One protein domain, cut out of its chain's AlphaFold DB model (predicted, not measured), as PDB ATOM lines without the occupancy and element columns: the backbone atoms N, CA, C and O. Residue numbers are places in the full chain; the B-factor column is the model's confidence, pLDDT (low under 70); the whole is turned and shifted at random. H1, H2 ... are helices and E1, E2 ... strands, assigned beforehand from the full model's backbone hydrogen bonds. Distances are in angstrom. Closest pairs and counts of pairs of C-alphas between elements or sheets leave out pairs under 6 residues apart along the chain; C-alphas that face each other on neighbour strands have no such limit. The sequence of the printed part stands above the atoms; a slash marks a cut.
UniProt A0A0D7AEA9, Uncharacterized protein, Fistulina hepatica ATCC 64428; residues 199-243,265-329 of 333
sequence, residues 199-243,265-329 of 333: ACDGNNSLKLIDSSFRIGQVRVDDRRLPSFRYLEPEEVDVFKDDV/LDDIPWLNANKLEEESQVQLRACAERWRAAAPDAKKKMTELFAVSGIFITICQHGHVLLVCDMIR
ATOM      1  N   ALA A 199     -15.430  31.179 -29.117       93.38
ATOM      2  CA  ALA A 199     -15.553  32.600 -28.856       93.38
ATOM      3  C   ALA A 199     -16.496  33.205 -29.898       93.38
ATOM      4  O   ALA A 199     -16.433  32.863 -31.081       93.38
ATOM      5  N   CYS A 200     -17.361  34.110 -29.464       92.62
ATOM      6  CA  CYS A 200     -18.218  34.884 -30.341       92.62
ATOM      7  C   CYS A 200     -18.012  36.370 -30.074       92.62
ATOM      8  O   CYS A 200     -17.842  36.768 -28.923       92.62
ATOM      9  N   ASP A 201     -18.018  37.173 -31.130       87.12
ATOM     10  CA  ASP A 201     -17.915  38.624 -31.017       87.12
ATOM     11  C   ASP A 201     -18.791  39.308 -32.069       87.12
ATOM     12  O   ASP A 201     -18.971  38.807 -33.185       87.12
ATOM     13  N   GLY A 202     -19.335  40.459 -31.692       84.00
ATOM     14  CA  GLY A 202     -20.129  41.331 -32.541       84.00
ATOM     15  C   GLY A 202     -19.431  42.673 -32.679       84.00
ATOM     16  O   GLY A 202     -19.303  43.420 -31.710       84.00
ATOM     17  N   ASN A 203     -19.007  43.019 -33.892       80.06
ATOM     18  CA  ASN A 203     -18.448  44.338 -34.149       80.06
ATOM     19  C   ASN A 203     -19.522  45.264 -34.726       80.06
ATOM     20  O   ASN A 203     -20.014  45.025 -35.833       80.06
ATOM     21  N   ASN A 204     -19.799  46.362 -34.019       74.19
ATOM     22  CA  ASN A 204     -20.681  47.442 -34.460       74.19
ATOM     23  C   ASN A 204     -20.043  48.238 -35.607       74.19
ATOM     24  O   ASN A 204     -19.464  49.313 -35.442       74.19
ATOM     25  N   SER A 205     -20.142  47.679 -36.804       68.25
ATOM     26  CA  SER A 205     -19.801  48.325 -38.057       68.25
ATOM     27  C   SER A 205     -21.105  48.822 -38.671       68.25
ATOM     28  O   SER A 205     -21.844  48.043 -39.266       68.25
ATOM     29  N   LEU A 206     -21.401  50.109 -38.488       76.81
ATOM     30  CA  LEU A 206     -22.599  50.793 -38.986       76.81
ATOM     31  C   LEU A 206     -22.615  50.826 -40.533       76.81
ATOM     32  O   LEU A 206     -22.300  51.836 -41.166       76.81
ATOM     33  N   LYS A 207     -22.885  49.671 -41.152       72.19
ATOM     34  CA  LYS A 207     -22.574  49.369 -42.559       72.19
ATOM     35  C   LYS A 207     -23.654  49.835 -43.519       72.19
ATOM     36  O   LYS A 207     -23.331  50.314 -44.608       72.19
ATOM     37  N   LEU A 208     -24.924  49.672 -43.149       77.38
ATOM     38  CA  LEU A 208     -26.043  49.920 -44.053       77.38
ATOM     39  C   LEU A 208     -27.142  50.705 -43.353       77.38
ATOM     40  O   LEU A 208     -27.776  50.201 -42.438       77.38
ATOM     41  N   ILE A 209     -27.366  51.936 -43.804       80.88
ATOM     42  CA  ILE A 209     -28.492  52.765 -43.353       80.88
ATOM     43  C   ILE A 209     -29.785  52.170 -43.907       80.88
ATOM     44  O   ILE A 209     -29.828  51.793 -45.082       80.88
ATOM     45  N   ASP A 210     -30.824  52.149 -43.085       79.56
ATOM     46  CA  ASP A 210     -32.126  51.644 -43.466       79.56
ATOM     47  C   ASP A 210     -32.779  52.453 -44.589       79.56
ATOM     48  O   ASP A 210     -32.644  53.676 -44.698       79.56
ATOM     49  N   SER A 211     -33.523  51.739 -45.427       79.12
ATOM     50  CA  SER A 211     -34.328  52.316 -46.495       79.12
ATOM     51  C   SER A 211     -35.371  53.318 -45.998       79.12
ATOM     52  O   SER A 211     -35.614  54.301 -46.689       79.12
ATOM     53  N   SER A 212     -35.917  53.141 -44.789       79.88
ATOM     54  CA  SER A 212     -36.876  54.074 -44.185       79.88
ATOM     55  C   SER A 212     -36.292  55.473 -43.964       79.88
ATOM     56  O   SER A 212     -37.033  56.454 -43.981       79.88
ATOM     57  N   PHE A 213     -34.969  55.583 -43.795       79.19
ATOM     58  CA  PHE A 213     -34.265  56.847 -43.563       79.19
ATOM     59  C   PHE A 213     -33.582  57.402 -44.821       79.19
ATOM     60  O   PHE A 213     -33.003  58.490 -44.775       79.19
ATOM     61  N   ARG A 214     -33.610  56.684 -45.954       76.38
ATOM     62  CA  ARG A 214     -32.992  57.134 -47.211       76.38
ATOM     63  C   ARG A 214     -34.023  57.548 -48.247       76.38
ATOM     64  O   ARG A 214     -34.947  56.818 -48.572       76.38
ATOM     65  N   ILE A 215     -33.768  58.693 -48.873       73.00
ATOM     66  CA  ILE A 215     -34.501  59.129 -50.060       73.00
ATOM     67  C   ILE A 215     -33.963  58.364 -51.277       73.00
ATOM     68  O   ILE A 215     -32.768  58.428 -51.578       73.00
ATOM     69  N   GLY A 216     -34.847  57.668 -51.993       74.38
ATOM     70  CA  GLY A 216     -34.538  56.959 -53.237       74.38
ATOM     71  C   GLY A 216     -34.942  55.484 -53.212       74.38
ATOM     72  O   GLY A 216     -35.530  54.998 -52.254       74.38
ATOM     73  N   GLN A 217     -34.635  54.768 -54.293       73.62
ATOM     74  CA  GLN A 217     -34.887  53.329 -54.387       73.62
ATOM     75  C   GLN A 217     -33.724  52.530 -53.794       73.62
ATOM     76  O   GLN A 217     -32.551  52.833 -54.040       73.62
ATOM     77  N   VAL A 218     -34.056  51.484 -53.039       75.19
ATOM     78  CA  VAL A 218     -33.077  50.530 -52.513       75.19
ATOM     79  C   VAL A 218     -32.450  49.769 -53.677       75.19
ATOM     80  O   VAL A 218     -33.148  49.185 -54.503       75.19
ATOM     81  N   ARG A 219     -31.116  49.754 -53.738       76.44
ATOM     82  CA  ARG A 219     -30.398  48.857 -54.647       76.44
ATOM     83  C   ARG A 219     -30.356  47.470 -54.021       76.44
ATOM     84  O   ARG A 219     -29.679  47.289 -53.012       76.44
ATOM     85  N   VAL A 220     -30.977  46.505 -54.685       77.44
ATOM     86  CA  VAL A 220     -30.798  45.088 -54.365       77.44
ATOM     87  C   VAL A 220     -29.411  44.649 -54.840       77.44
ATOM     88  O   VAL A 220     -29.003  44.946 -55.965       77.44
ATOM     89  N   ASP A 221     -28.653  43.999 -53.962       79.88
ATOM     90  CA  ASP A 221     -27.397  43.343 -54.318       79.88
ATOM     91  C   ASP A 221     -27.671  41.855 -54.518       79.88
ATOM     92  O   ASP A 221     -27.959  41.143 -53.567       79.88
ATOM     93  N   ASP A 222     -27.625  41.392 -55.765       84.19
ATOM     94  CA  ASP A 222     -27.922  40.000 -56.115       84.19
ATOM     95  C   ASP A 222     -26.694  39.077 -55.993       84.19
ATOM     96  O   ASP A 222     -26.711  37.925 -56.433       84.19
ATOM     97  N   ARG A 223     -25.579  39.586 -55.460       82.56
ATOM     98  CA  ARG A 223     -24.372  38.792 -55.229       82.56
ATOM     99  C   ARG A 223     -24.550  37.970 -53.961       82.56
ATOM    100  O   ARG A 223     -24.743  38.527 -52.889       82.56
ATOM    101  N   ARG A 224     -24.383  36.655 -54.090       79.00
ATOM    102  CA  ARG A 224     -24.328  35.720 -52.964       79.00
ATOM    103  C   ARG A 224     -22.894  35.285 -52.714       79.00
ATOM    104  O   ARG A 224     -22.121  35.131 -53.665       79.00
ATOM    105  N   LEU A 225     -22.531  35.106 -51.449       78.75
ATOM    106  CA  LEU A 225     -21.266  34.493 -51.072       78.75
ATOM    107  C   LEU A 225     -21.498  32.977 -50.962       78.75
ATOM    108  O   LEU A 225     -22.209  32.560 -50.058       78.75
ATOM    109  N   PRO A 226     -20.926  32.137 -51.844       74.62
ATOM    110  CA  PRO A 226     -21.140  30.689 -51.816       74.62
ATOM    111  C   PRO A 226     -20.318  30.045 -50.688       74.62
ATOM    112  O   PRO A 226     -19.321  29.368 -50.916       74.62
ATOM    113  N   SER A 227     -20.686  30.316 -49.439       83.69
ATOM    114  CA  SER A 227     -20.015  29.787 -48.257       83.69
ATOM    115  C   SER A 227     -21.049  29.457 -47.197       83.69
ATOM    116  O   SER A 227     -21.699  30.362 -46.693       83.69
ATOM    117  N   PHE A 228     -21.098  28.195 -46.769       85.25
ATOM    118  CA  PHE A 228     -21.960  27.746 -45.665       85.25
ATOM    119  C   PHE A 228     -21.698  28.476 -44.339       85.25
ATOM    120  O   PHE A 228     -22.516  28.435 -43.433       85.25
ATOM    121  N   ARG A 229     -20.527  29.117 -44.202       89.25
ATOM    122  CA  ARG A 229     -20.188  29.894 -43.005       89.25
ATOM    123  C   ARG A 229     -20.964  31.199 -42.900       89.25
ATOM    124  O   ARG A 229     -20.981  31.767 -41.819       89.25
ATOM    125  N   TYR A 230     -21.477  31.733 -44.006       90.00
ATOM    126  CA  TYR A 230     -22.191  33.002 -43.981       90.00
ATOM    127  C   TYR A 230     -23.683  32.710 -43.902       90.00
ATOM    128  O   TYR A 230     -24.221  32.131 -44.839       90.00
ATOM    129  N   LEU A 231     -24.309  33.067 -42.782       89.19
ATOM    130  CA  LEU A 231     -25.749  32.910 -42.612       89.19
ATOM    131  C   LEU A 231     -26.456  34.072 -43.297       89.19
ATOM    132  O   LEU A 231     -26.117  35.238 -43.057       89.19
ATOM    133  N   GLU A 232     -27.427  33.745 -44.140       87.19
ATOM    134  CA  GLU A 232     -28.222  34.752 -44.829       87.19
ATOM    135  C   GLU A 232     -29.230  35.401 -43.859       87.19
ATOM    136  O   GLU A 232     -29.638  34.781 -42.868       87.19
ATOM    137  N   PRO A 233     -29.657  36.652 -44.119       84.62
ATOM    138  CA  PRO A 233     -30.626  37.364 -43.287       84.62
ATOM    139  C   PRO A 233     -31.871  36.546 -42.939       84.62
ATOM    140  O   PRO A 233     -32.339  36.594 -41.806       84.62
ATOM    141  N   GLU A 234     -32.389  35.775 -43.894       86.12
ATOM    142  CA  GLU A 234     -33.594  34.969 -43.719       86.12
ATOM    143  C   GLU A 234     -33.410  33.844 -42.690       86.12
ATOM    144  O   GLU A 234     -34.362  33.498 -41.996       86.12
ATOM    145  N   GLU A 235     -32.199  33.293 -42.561       85.94
ATOM    146  CA  GLU A 235     -31.878  32.255 -41.571       85.94
ATOM    147  C   GLU A 235     -31.765  32.843 -40.159       85.94
ATOM    148  O   GLU A 235     -32.118  32.190 -39.177       85.94
ATOM    149  N   VAL A 236     -31.298  34.090 -40.055       83.12
ATOM    150  CA  VAL A 236     -31.143  34.805 -38.781       83.12
ATOM    151  C   VAL A 236     -32.481  35.369 -38.287       83.12
ATOM    152  O   VAL A 236     -32.761  35.319 -37.089       83.12
ATOM    153  N   ASP A 237     -33.339  35.865 -39.186       84.31
ATOM    154  CA  ASP A 237     -34.598  36.552 -38.837       84.31
ATOM    155  C   ASP A 237     -35.618  35.641 -38.125       84.31
ATOM    156  O   ASP A 237     -36.502  36.127 -37.419       84.31
ATOM    157  N   VAL A 238     -35.465  34.315 -38.238       86.62
ATOM    158  CA  VAL A 238     -36.264  33.322 -37.494       86.62
ATOM    159  C   VAL A 238     -36.153  33.524 -35.974       86.62
ATOM    160  O   VAL A 238     -37.118  33.274 -35.247       86.62
ATOM    161  N   PHE A 239     -35.009  34.028 -35.502       80.88
ATOM    162  CA  PHE A 239     -34.690  34.208 -34.083       80.88
ATOM    163  C   PHE A 239     -34.962  35.631 -33.559       80.88
ATOM    164  O   PHE A 239     -34.691  35.916 -32.393       80.88
ATOM    165  N   LYS A 240     -35.501  36.547 -34.377       77.44
ATOM    166  CA  LYS A 240     -35.627  37.977 -34.014       77.44
ATOM    167  C   LYS A 240     -36.432  38.247 -32.738       77.44
ATOM    168  O   LYS A 240     -36.157  39.209 -32.026       77.44
ATOM    169  N   ASP A 241     -37.412  37.394 -32.447       77.81
ATOM    170  CA  ASP A 241     -38.321  37.543 -31.310       77.81
ATOM    171  C   ASP A 241     -37.912  36.673 -30.110       77.81
ATOM    172  O   ASP A 241     -38.609  36.667 -29.096       77.81
ATOM    173  N   ASP A 242     -36.821  35.906 -30.191       79.69
ATOM    174  CA  ASP A 242     -36.447  34.928 -29.157       79.69
ATOM    175  C   ASP A 242     -36.167  35.583 -27.811       79.69
ATOM    176  O   ASP A 242     -36.693  35.146 -26.788       79.69
ATOM    177  N   VAL A 243     -35.426  36.689 -27.813       70.75
ATOM    178  CA  VAL A 243     -35.102  37.438 -26.592       70.75
ATOM    179  C   VAL A 243     -36.358  38.060 -25.986       70.75
ATOM    180  O   VAL A 243     -36.587  37.975 -24.781       70.75
ATOM    181  N   LEU A 265     -29.175  39.453 -12.170       54.16
ATOM    182  CA  LEU A 265     -27.726  39.215 -12.232       54.16
ATOM    183  C   LEU A 265     -27.372  37.999 -13.098       54.16
ATOM    184  O   LEU A 265     -26.228  37.893 -13.535       54.16
ATOM    185  N   ASP A 266     -28.340  37.114 -13.348       54.72
ATOM    186  CA  ASP A 266     -28.161  35.907 -14.158       54.72
ATOM    187  C   ASP A 266     -27.987  36.218 -15.655       54.72
ATOM    188  O   ASP A 266     -27.490  35.382 -16.407       54.72
ATOM    189  N   ASP A 267     -28.309  37.443 -16.085       51.81
ATOM    190  CA  ASP A 267     -28.100  37.917 -17.459       51.81
ATOM    191  C   ASP A 267     -26.631  38.295 -17.752       51.81
ATOM    192  O   ASP A 267     -26.311  38.719 -18.865       51.81
ATOM    193  N   ILE A 268     -25.723  38.186 -16.771       55.53
ATOM    194  CA  ILE A 268     -24.293  38.482 -16.931       55.53
ATOM    195  C   ILE A 268     -23.520  37.154 -17.084       55.53
ATOM    196  O   ILE A 268     -23.252  36.493 -16.082       55.53
ATOM    197  N   PRO A 269     -23.083  36.758 -18.302       45.81
ATOM    198  CA  PRO A 269     -22.634  35.385 -18.597       45.81
ATOM    199  C   PRO A 269     -21.417  34.873 -17.810       45.81
ATOM    200  O   PRO A 269     -21.179  33.668 -17.752       45.81
ATOM    201  N   TRP A 270     -20.613  35.767 -17.229       55.47
ATOM    202  CA  TRP A 270     -19.433  35.425 -16.421       55.47
ATOM    203  C   TRP A 270     -19.677  35.515 -14.908       55.47
ATOM    204  O   TRP A 270     -18.751  35.309 -14.123       55.47
ATOM    205  N   LEU A 271     -20.901  35.837 -14.486       48.69
ATOM    206  CA  LEU A 271     -21.279  36.014 -13.092       48.69
ATOM    207  C   LEU A 271     -22.200  34.873 -12.665       48.69
ATOM    208  O   LEU A 271     -23.307  34.723 -13.161       48.69
ATOM    209  N   ASN A 272     -21.742  34.060 -11.715       58.03
ATOM    210  CA  ASN A 272     -22.609  33.087 -11.064       58.03
ATOM    211  C   ASN A 272     -23.213  33.772  -9.837       58.03
ATOM    212  O   ASN A 272     -22.587  33.788  -8.775       58.03
ATOM    213  N   ALA A 273     -24.381  34.400 -10.014       55.59
ATOM    214  CA  ALA A 273     -25.050  35.205  -8.990       55.59
ATOM    215  C   ALA A 273     -25.171  34.453  -7.652       55.59
ATOM    216  O   ALA A 273     -24.915  35.012  -6.592       55.59
ATOM    217  N   ASN A 274     -25.402  33.140  -7.727       58.59
ATOM    218  CA  ASN A 274     -25.549  32.229  -6.590       58.59
ATOM    219  C   ASN A 274     -24.267  31.999  -5.763       58.59
ATOM    220  O   ASN A 274     -24.313  31.301  -4.753       58.59
ATOM    221  N   LYS A 275     -23.112  32.527  -6.189       57.53
ATOM    222  CA  LYS A 275     -21.825  32.413  -5.473       57.53
ATOM    223  C   LYS A 275     -21.361  33.719  -4.820       57.53
ATOM    224  O   LYS A 275     -20.256  33.750  -4.284       57.53
ATOM    225  N   LEU A 276     -22.154  34.785  -4.896       61.88
ATOM    226  CA  LEU A 276     -21.797  36.107  -4.380       61.88
ATOM    227  C   LEU A 276     -22.603  36.434  -3.128       61.88
ATOM    228  O   LEU A 276     -23.801  36.163  -3.074       61.88
ATOM    229  N   GLU A 277     -21.949  37.056  -2.152       72.56
ATOM    230  CA  GLU A 277     -22.604  37.618  -0.969       72.56
ATOM    231  C   GLU A 277     -23.630  38.688  -1.385       72.56
ATOM    232  O   GLU A 277     -23.414  39.415  -2.360       72.56
ATOM    233  N   GLU A 278     -24.743  38.797  -0.654       68.81
ATOM    234  CA  GLU A 278     -25.870  39.685  -0.993       68.81
ATOM    235  C   GLU A 278     -25.432  41.142  -1.215       68.81
ATOM    236  O   GLU A 278     -25.846  41.775  -2.186       68.81
ATOM    237  N   GLU A 279     -24.512  41.656  -0.395       69.19
ATOM    238  CA  GLU A 279     -23.972  43.014  -0.541       69.19
ATOM    239  C   GLU A 279     -23.228  43.215  -1.873       69.19
ATOM    240  O   GLU A 279     -23.364  44.257  -2.522       69.19
ATOM    241  N   SER A 280     -22.489  42.197  -2.326       69.00
ATOM    242  CA  SER A 280     -21.787  42.225  -3.614       69.00
ATOM    243  C   SER A 280     -22.772  42.199  -4.784       69.00
ATOM    244  O   SER A 280     -22.570  42.902  -5.777       69.00
ATOM    245  N   GLN A 281     -23.867  41.440  -4.668       66.75
ATOM    246  CA  GLN A 281     -24.924  41.414  -5.683       66.75
ATOM    247  C   GLN A 281     -25.607  42.782  -5.817       66.75
ATOM    248  O   GLN A 281     -25.780  43.271  -6.934       66.75
ATOM    249  N   VAL A 282     -25.929  43.437  -4.696       73.38
ATOM    250  CA  VAL A 282     -26.538  44.779  -4.676       73.38
ATOM    251  C   VAL A 282     -25.609  45.820  -5.309       73.38
ATOM    252  O   VAL A 282     -26.045  46.615  -6.147       73.38
ATOM    253  N   GLN A 283     -24.313  45.796  -4.980       72.81
ATOM    254  CA  GLN A 283     -23.334  46.706  -5.583       72.81
ATOM    255  C   GLN A 283     -23.185  46.492  -7.094       72.81
ATOM    256  O   GLN A 283     -23.083  47.463  -7.848       72.81
ATOM    257  N   LEU A 284     -23.211  45.239  -7.555       69.38
ATOM    258  CA  LEU A 284     -23.123  44.906  -8.975       69.38
ATOM    259  C   LEU A 284     -24.386  45.303  -9.750       69.38
ATOM    260  O   LEU A 284     -24.246  45.842 -10.848       69.38
ATOM    261  N   ARG A 285     -25.592  45.136  -9.180       72.44
ATOM    262  CA  ARG A 285     -26.840  45.680  -9.765       72.44
ATOM    263  C   ARG A 285     -26.748  47.188  -9.922       72.44
ATOM    264  O   ARG A 285     -26.916  47.700 -11.025       72.44
ATOM    265  N   ALA A 286     -26.373  47.890  -8.853       73.25
ATOM    266  CA  ALA A 286     -26.221  49.341  -8.877       73.25
ATOM    267  C   ALA A 286     -25.149  49.802  -9.883       73.25
ATOM    268  O   ALA A 286     -25.291  50.856 -10.505       73.25
ATOM    269  N   CYS A 287     -24.076  49.027 -10.067       72.75
ATOM    270  CA  CYS A 287     -23.047  49.291 -11.069       72.75
ATOM    271  C   CYS A 287     -23.576  49.085 -12.497       72.75
ATOM    272  O   CYS A 287     -23.389  49.959 -13.344       72.75
ATOM    273  N   ALA A 288     -24.279  47.979 -12.755       68.00
ATOM    274  CA  ALA A 288     -24.872  47.669 -14.053       68.00
ATOM    275  C   ALA A 288     -25.936  48.701 -14.462       68.00
ATOM    276  O   ALA A 288     -25.948  49.156 -15.608       68.00
ATOM    277  N   GLU A 289     -26.779  49.127 -13.519       70.19
ATOM    278  CA  GLU A 289     -27.763  50.189 -13.732       70.19
ATOM    279  C   GLU A 289     -27.101  51.536 -14.022       70.19
ATOM    280  O   GLU A 289     -27.425  52.170 -15.026       70.19
ATOM    281  N   ARG A 290     -26.119  51.957 -13.211       72.44
ATOM    282  CA  ARG A 290     -25.377  53.207 -13.457       72.44
ATOM    283  C   ARG A 290     -24.628  53.174 -14.783       72.44
ATOM    284  O   ARG A 290     -24.581  54.188 -15.470       72.44
ATOM    285  N   TRP A 291     -24.067  52.029 -15.165       64.94
ATOM    286  CA  TRP A 291     -23.371  51.865 -16.439       64.94
ATOM    287  C   TRP A 291     -24.331  51.947 -17.633       64.94
ATOM    288  O   TRP A 291     -24.042  52.659 -18.595       64.94
ATOM    289  N   ARG A 292     -25.510  51.308 -17.555       60.78
ATOM    290  CA  ARG A 292     -26.565  51.437 -18.578       60.78
ATOM    291  C   ARG A 292     -27.125  52.856 -18.663       60.78
ATOM    292  O   ARG A 292     -27.345  53.334 -19.771       60.78
ATOM    293  N   ALA A 293     -27.330  53.525 -17.529       64.25
ATOM    294  CA  ALA A 293     -27.824  54.901 -17.470       64.25
ATOM    295  C   ALA A 293     -26.783  55.930 -17.953       64.25
ATOM    296  O   ALA A 293     -27.142  56.968 -18.500       64.25
ATOM    297  N   ALA A 294     -25.489  55.639 -17.790       59.34
ATOM    298  CA  ALA A 294     -24.395  56.466 -18.302       59.34
ATOM    299  C   ALA A 294     -24.126  56.257 -19.804       59.34
ATOM    300  O   ALA A 294     -23.332  56.995 -20.396       59.34
ATOM    301  N   ALA A 295     -24.760  55.264 -20.439       56.16
ATOM    302  CA  ALA A 295     -24.655  55.068 -21.875       56.16
ATOM    303  C   ALA A 295     -25.415  56.204 -22.587       56.16
ATOM    304  O   ALA A 295     -26.622  56.336 -22.402       56.16
ATOM    305  N   PRO A 296     -24.751  57.041 -23.403       52.19
ATOM    306  CA  PRO A 296     -25.413  58.187 -24.011       52.19
ATOM    307  C   PRO A 296     -26.519  57.722 -24.965       52.19
ATOM    308  O   PRO A 296     -26.231  57.082 -25.978       52.19
ATOM    309  N   ASP A 297     -27.768  58.098 -24.684       53.44
ATOM    310  CA  ASP A 297     -28.961  57.714 -25.463       53.44
ATOM    311  C   ASP A 297     -28.866  58.073 -26.956       53.44
ATOM    312  O   ASP A 297     -29.457  57.413 -27.814       53.44
ATOM    313  N   ALA A 298     -28.052  59.076 -27.300       51.09
ATOM    314  CA  ALA A 298     -27.741  59.433 -28.682       51.09
ATOM    315  C   ALA A 298     -27.099  58.276 -29.481       51.09
ATOM    316  O   ALA A 298     -27.300  58.193 -30.692       51.09
ATOM    317  N   LYS A 299     -26.356  57.363 -28.831       51.47
ATOM    318  CA  LYS A 299     -25.763  56.179 -29.483       51.47
ATOM    319  C   LYS A 299     -26.799  55.088 -29.784       51.47
ATOM    320  O   LYS A 299     -26.654  54.402 -30.793       51.47
ATOM    321  N   LYS A 300     -27.857  54.966 -28.972       54.84
ATOM    322  CA  LYS A 300     -28.960  54.016 -29.211       54.84
ATOM    323  C   LYS A 300     -29.760  54.414 -30.452       54.84
ATOM    324  O   LYS A 300     -29.800  53.664 -31.422       54.84
ATOM    325  N   LYS A 301     -30.218  55.673 -30.505       55.69
ATOM    326  CA  LYS A 301     -30.931  56.237 -31.673       55.69
ATOM    327  C   LYS A 301     -30.099  56.240 -32.960       55.69
ATOM    328  O   LYS A 301     -30.641  56.110 -34.052       55.69
ATOM    329  N   MET A 302     -28.775  56.383 -32.856       57.84
ATOM    330  CA  MET A 302     -27.887  56.295 -34.023       57.84
ATOM    331  C   MET A 302     -27.882  54.888 -34.635       57.84
ATOM    332  O   MET A 302     -27.717  54.773 -35.844       57.84
ATOM    333  N   THR A 303     -28.071  53.836 -33.835       60.31
ATOM    334  CA  THR A 303     -28.030  52.442 -34.306       60.31
ATOM    335  C   THR A 303     -29.336  52.035 -34.993       60.31
ATOM    336  O   THR A 303     -29.288  51.327 -35.995       60.31
ATOM    337  N   GLU A 304     -30.480  52.573 -34.553       67.56
ATOM    338  CA  GLU A 304     -31.795  52.393 -35.203       67.56
ATOM    339  C   GLU A 304     -31.817  52.852 -36.669       67.56
ATOM    340  O   GLU A 304     -32.597  52.350 -37.478       67.56
ATOM    341  N   LEU A 305     -30.934  53.787 -37.033       76.88
ATOM    342  CA  LEU A 305     -30.786  54.272 -38.402       76.88
ATOM    343  C   LEU A 305     -30.258  53.189 -39.361       76.88
ATOM    344  O   LEU A 305     -30.391  53.329 -40.578       76.88
ATOM    345  N   PHE A 306     -29.620  52.133 -38.852       77.81
ATOM    346  CA  PHE A 306     -28.942  51.131 -39.667       77.81
ATOM    347  C   PHE A 306     -29.749  49.834 -39.769       77.81
ATOM    348  O   PHE A 306     -30.104  49.218 -38.770       77.81
ATOM    349  N   ALA A 307     -29.981  49.381 -41.003       80.25
ATOM    350  CA  ALA A 307     -30.494  48.044 -41.294       80.25
ATOM    351  C   ALA A 307     -29.483  46.957 -40.894       80.25
ATOM    352  O   ALA A 307     -29.869  45.924 -40.356       80.25
ATOM    353  N   VAL A 308     -28.190  47.218 -41.128       83.56
ATOM    354  CA  VAL A 308     -27.077  46.362 -40.694       83.56
ATOM    355  C   VAL A 308     -26.163  47.181 -39.794       83.56
ATOM    356  O   VAL A 308     -25.465  48.090 -40.265       83.56
ATOM    357  N   SER A 309     -26.186  46.862 -38.502       79.00
ATOM    358  CA  SER A 309     -25.437  47.559 -37.451       79.00
ATOM    359  C   SER A 309     -24.025  47.008 -37.259       79.00
ATOM    360  O   SER A 309     -23.198  47.657 -36.616       79.00
ATOM    361  N   GLY A 310     -23.723  45.840 -37.833       85.81
ATOM    362  CA  GLY A 310     -22.451  45.178 -37.601       85.81
ATOM    363  C   GLY A 310     -22.266  43.841 -38.297       85.81
ATOM    364  O   GLY A 310     -22.955  43.502 -39.256       85.81
ATOM    365  N   ILE A 311     -21.270  43.099 -37.822       87.44
ATOM    366  CA  ILE A 311     -21.031  41.699 -38.173       87.44
ATOM    367  C   ILE A 311     -20.858  40.910 -36.888       87.44
ATOM    368  O   ILE A 311     -20.161  41.362 -35.979       87.44
ATOM    369  N   PHE A 312     -21.464  39.738 -36.844       90.12
ATOM    370  CA  PHE A 312     -21.286  38.776 -35.778       90.12
ATOM    371  C   PHE A 312     -20.456  37.610 -36.303       90.12
ATOM    372  O   PHE A 312     -20.658  37.139 -37.425       90.12
ATOM    373  N   ILE A 313     -19.487  37.167 -35.512       92.94
ATOM    374  CA  ILE A 313     -18.589  36.076 -35.872       92.94
ATOM    375  C   ILE A 313     -18.440  35.108 -34.711       92.94
ATOM    376  O   ILE A 313     -18.354  35.503 -33.552       92.94
ATOM    377  N   THR A 314     -18.353  33.826 -35.043       94.25
ATOM    378  CA  THR A 314     -17.997  32.761 -34.107       94.25
ATOM    379  C   THR A 314     -16.710  32.092 -34.567       94.25
ATOM    380  O   THR A 314     -16.508  31.827 -35.756       94.25
ATOM    381  N   ILE A 315     -15.802  31.848 -33.628       94.81
ATOM    382  CA  ILE A 315     -14.464  31.324 -33.888       94.81
ATOM    383  C   ILE A 315     -14.163  30.242 -32.851       94.81
ATOM    384  O   ILE A 315     -14.471  30.398 -31.671       94.81
ATOM    385  N   CYS A 316     -13.557  29.133 -33.266       94.19
ATOM    386  CA  CYS A 316     -13.044  28.160 -32.303       94.19
ATOM    387  C   CYS A 316     -11.766  28.655 -31.614       94.19
ATOM    388  O   CYS A 316     -11.074  29.540 -32.116       94.19
ATOM    389  N   GLN A 317     -11.377  28.002 -30.519       92.12
ATOM    390  CA  GLN A 317     -10.098  28.270 -29.842       92.12
ATOM    391  C   GLN A 317      -8.850  28.168 -30.748       92.12
ATOM    392  O   GLN A 317      -7.823  28.761 -30.443       92.12
ATOM    393  N   HIS A 318      -8.930  27.447 -31.872       92.31
ATOM    394  CA  HIS A 318      -7.840  27.313 -32.850       92.31
ATOM    395  C   HIS A 318      -7.877  28.386 -33.956       92.31
ATOM    396  O   HIS A 318      -7.125  28.301 -34.922       92.31
ATOM    397  N   GLY A 319      -8.763  29.381 -33.855       90.38
ATOM    398  CA  GLY A 319      -8.823  30.509 -34.788       90.38
ATOM    399  C   GLY A 319      -9.594  30.248 -36.086       90.38
ATOM    400  O   GLY A 319      -9.555  31.081 -36.991       90.38
ATOM    401  N   HIS A 320     -10.311  29.125 -36.209       92.00
ATOM    402  CA  HIS A 320     -11.164  28.880 -37.374       92.00
ATOM    403  C   HIS A 320     -12.520  29.562 -37.215       92.00
ATOM    404  O   HIS A 320     -13.225  29.336 -36.232       92.00
ATOM    405  N   VAL A 321     -12.897  30.342 -38.225       92.12
ATOM    406  CA  VAL A 321     -14.226  30.951 -38.333       92.12
ATOM    407  C   VAL A 321     -15.262  29.860 -38.578       92.12
ATOM    408  O   VAL A 321     -15.163  29.156 -39.587       92.12
ATOM    409  N   LEU A 322     -16.232  29.739 -37.670       92.38
ATOM    410  CA  LEU A 322     -17.314  28.755 -37.732       92.38
ATOM    411  C   LEU A 322     -18.476  29.314 -38.545       92.38
ATOM    412  O   LEU A 322     -18.793  28.792 -39.609       92.38
ATOM    413  N   LEU A 323     -19.045  30.418 -38.062       92.06
ATOM    414  CA  LEU A 323     -20.165  31.125 -38.667       92.06
ATOM    415  C   LEU A 323     -19.931  32.634 -38.619       92.06
ATOM    416  O   LEU A 323     -19.279  33.157 -37.711       92.06
ATOM    417  N   VAL A 324     -20.489  33.314 -39.608       92.12
ATOM    418  CA  VAL A 324     -20.487  34.759 -39.790       92.12
ATOM    419  C   VAL A 324     -21.894  35.162 -40.198       92.12
ATOM    420  O   VAL A 324     -22.483  34.526 -41.065       92.12
ATOM    421  N   CYS A 325     -22.420  36.234 -39.630       90.38
ATOM    422  CA  CYS A 325     -23.660  36.830 -40.105       90.38
ATOM    423  C   CYS A 325     -23.633  38.345 -39.929       90.38
ATOM    424  O   CYS A 325     -22.843  38.892 -39.153       90.38
ATOM    425  N   ASP A 326     -24.474  39.039 -40.685       87.62
ATOM    426  CA  ASP A 326     -24.702  40.458 -40.451       87.62
ATOM    427  C   ASP A 326     -25.547  40.641 -39.183       87.62
ATOM    428  O   ASP A 326     -26.492  39.898 -38.927       87.62
ATOM    429  N   MET A 327     -25.211  41.652 -38.378       84.50
ATOM    430  CA  MET A 327     -26.057  42.048 -37.252       84.50
ATOM    431  C   MET A 327     -27.202  42.900 -37.797       84.50
ATOM    432  O   MET A 327     -26.987  44.042 -38.218       84.50
ATOM    433  N   ILE A 328     -28.406  42.332 -37.812       80.19
ATOM    434  CA  ILE A 328     -29.618  42.956 -38.347       80.19
ATOM    435  C   ILE A 328     -30.492  43.359 -37.168       80.19
ATOM    436  O   ILE A 328     -30.880  42.493 -36.392       80.19
ATOM    437  N   ARG A 329     -30.771  44.664 -37.033       65.38
ATOM    438  CA  ARG A 329     -31.734  45.258 -36.081       65.38
ATOM    439  C   ARG A 329     -31.971  44.428 -34.801       65.38
ATOM    440  O   ARG A 329     -33.093  44.000 -34.537       65.38
TER     441      ARG A 329
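AT A GLANCE: This is residues 199 to 243 and 265 to 329 of the 333 residues of an uncharacterized protein of Fistulina hepatica ATCC 64428 (UniProt A0A0D7AEA9). H2 and H3 reach out from one side of a small antiparallel sheet, E1 - E2 - E3, and a long loop, residues 204 to 232, from the other. The printed part has 110 residues, under half in named elements: three helices and three strands, E1, H1, H2, H3, E2, E3, class mixed. It is loose, radius of gyration of the C-alphas 18.4 A, spanning 56 by 39 by 24 A.

IN THESE COORDINATES: E1, residues 199 to 203, begins at C-alpha (-15.553, 32.600, -28.856). H1 is residues 233 to 237, H2 278 to 293, 22.5 A long, H3 297 to 304. E2, 306 to 316, is 28.9 A long; E3, 321 to 328, ends at (-29.618, 42.956, -38.347).

HOW THE PARTS SIT: Between E1 and E2, N 201 and O 313 are 3.0 A apart; between E2 and E3, a hairpin, N 312 and O 325, 2.8 A. H1 only grazes the sheet; H2 and H3 are not on it. Every helix O i to N i+4 pair is within hydrogen-bond range.

THE WHOLE: Across the cut, residues 244 to 264, C-alphas 243 and 265 are 16.2 A apart. pLDDT is under 70 in 34 residues, among them 291 to 304.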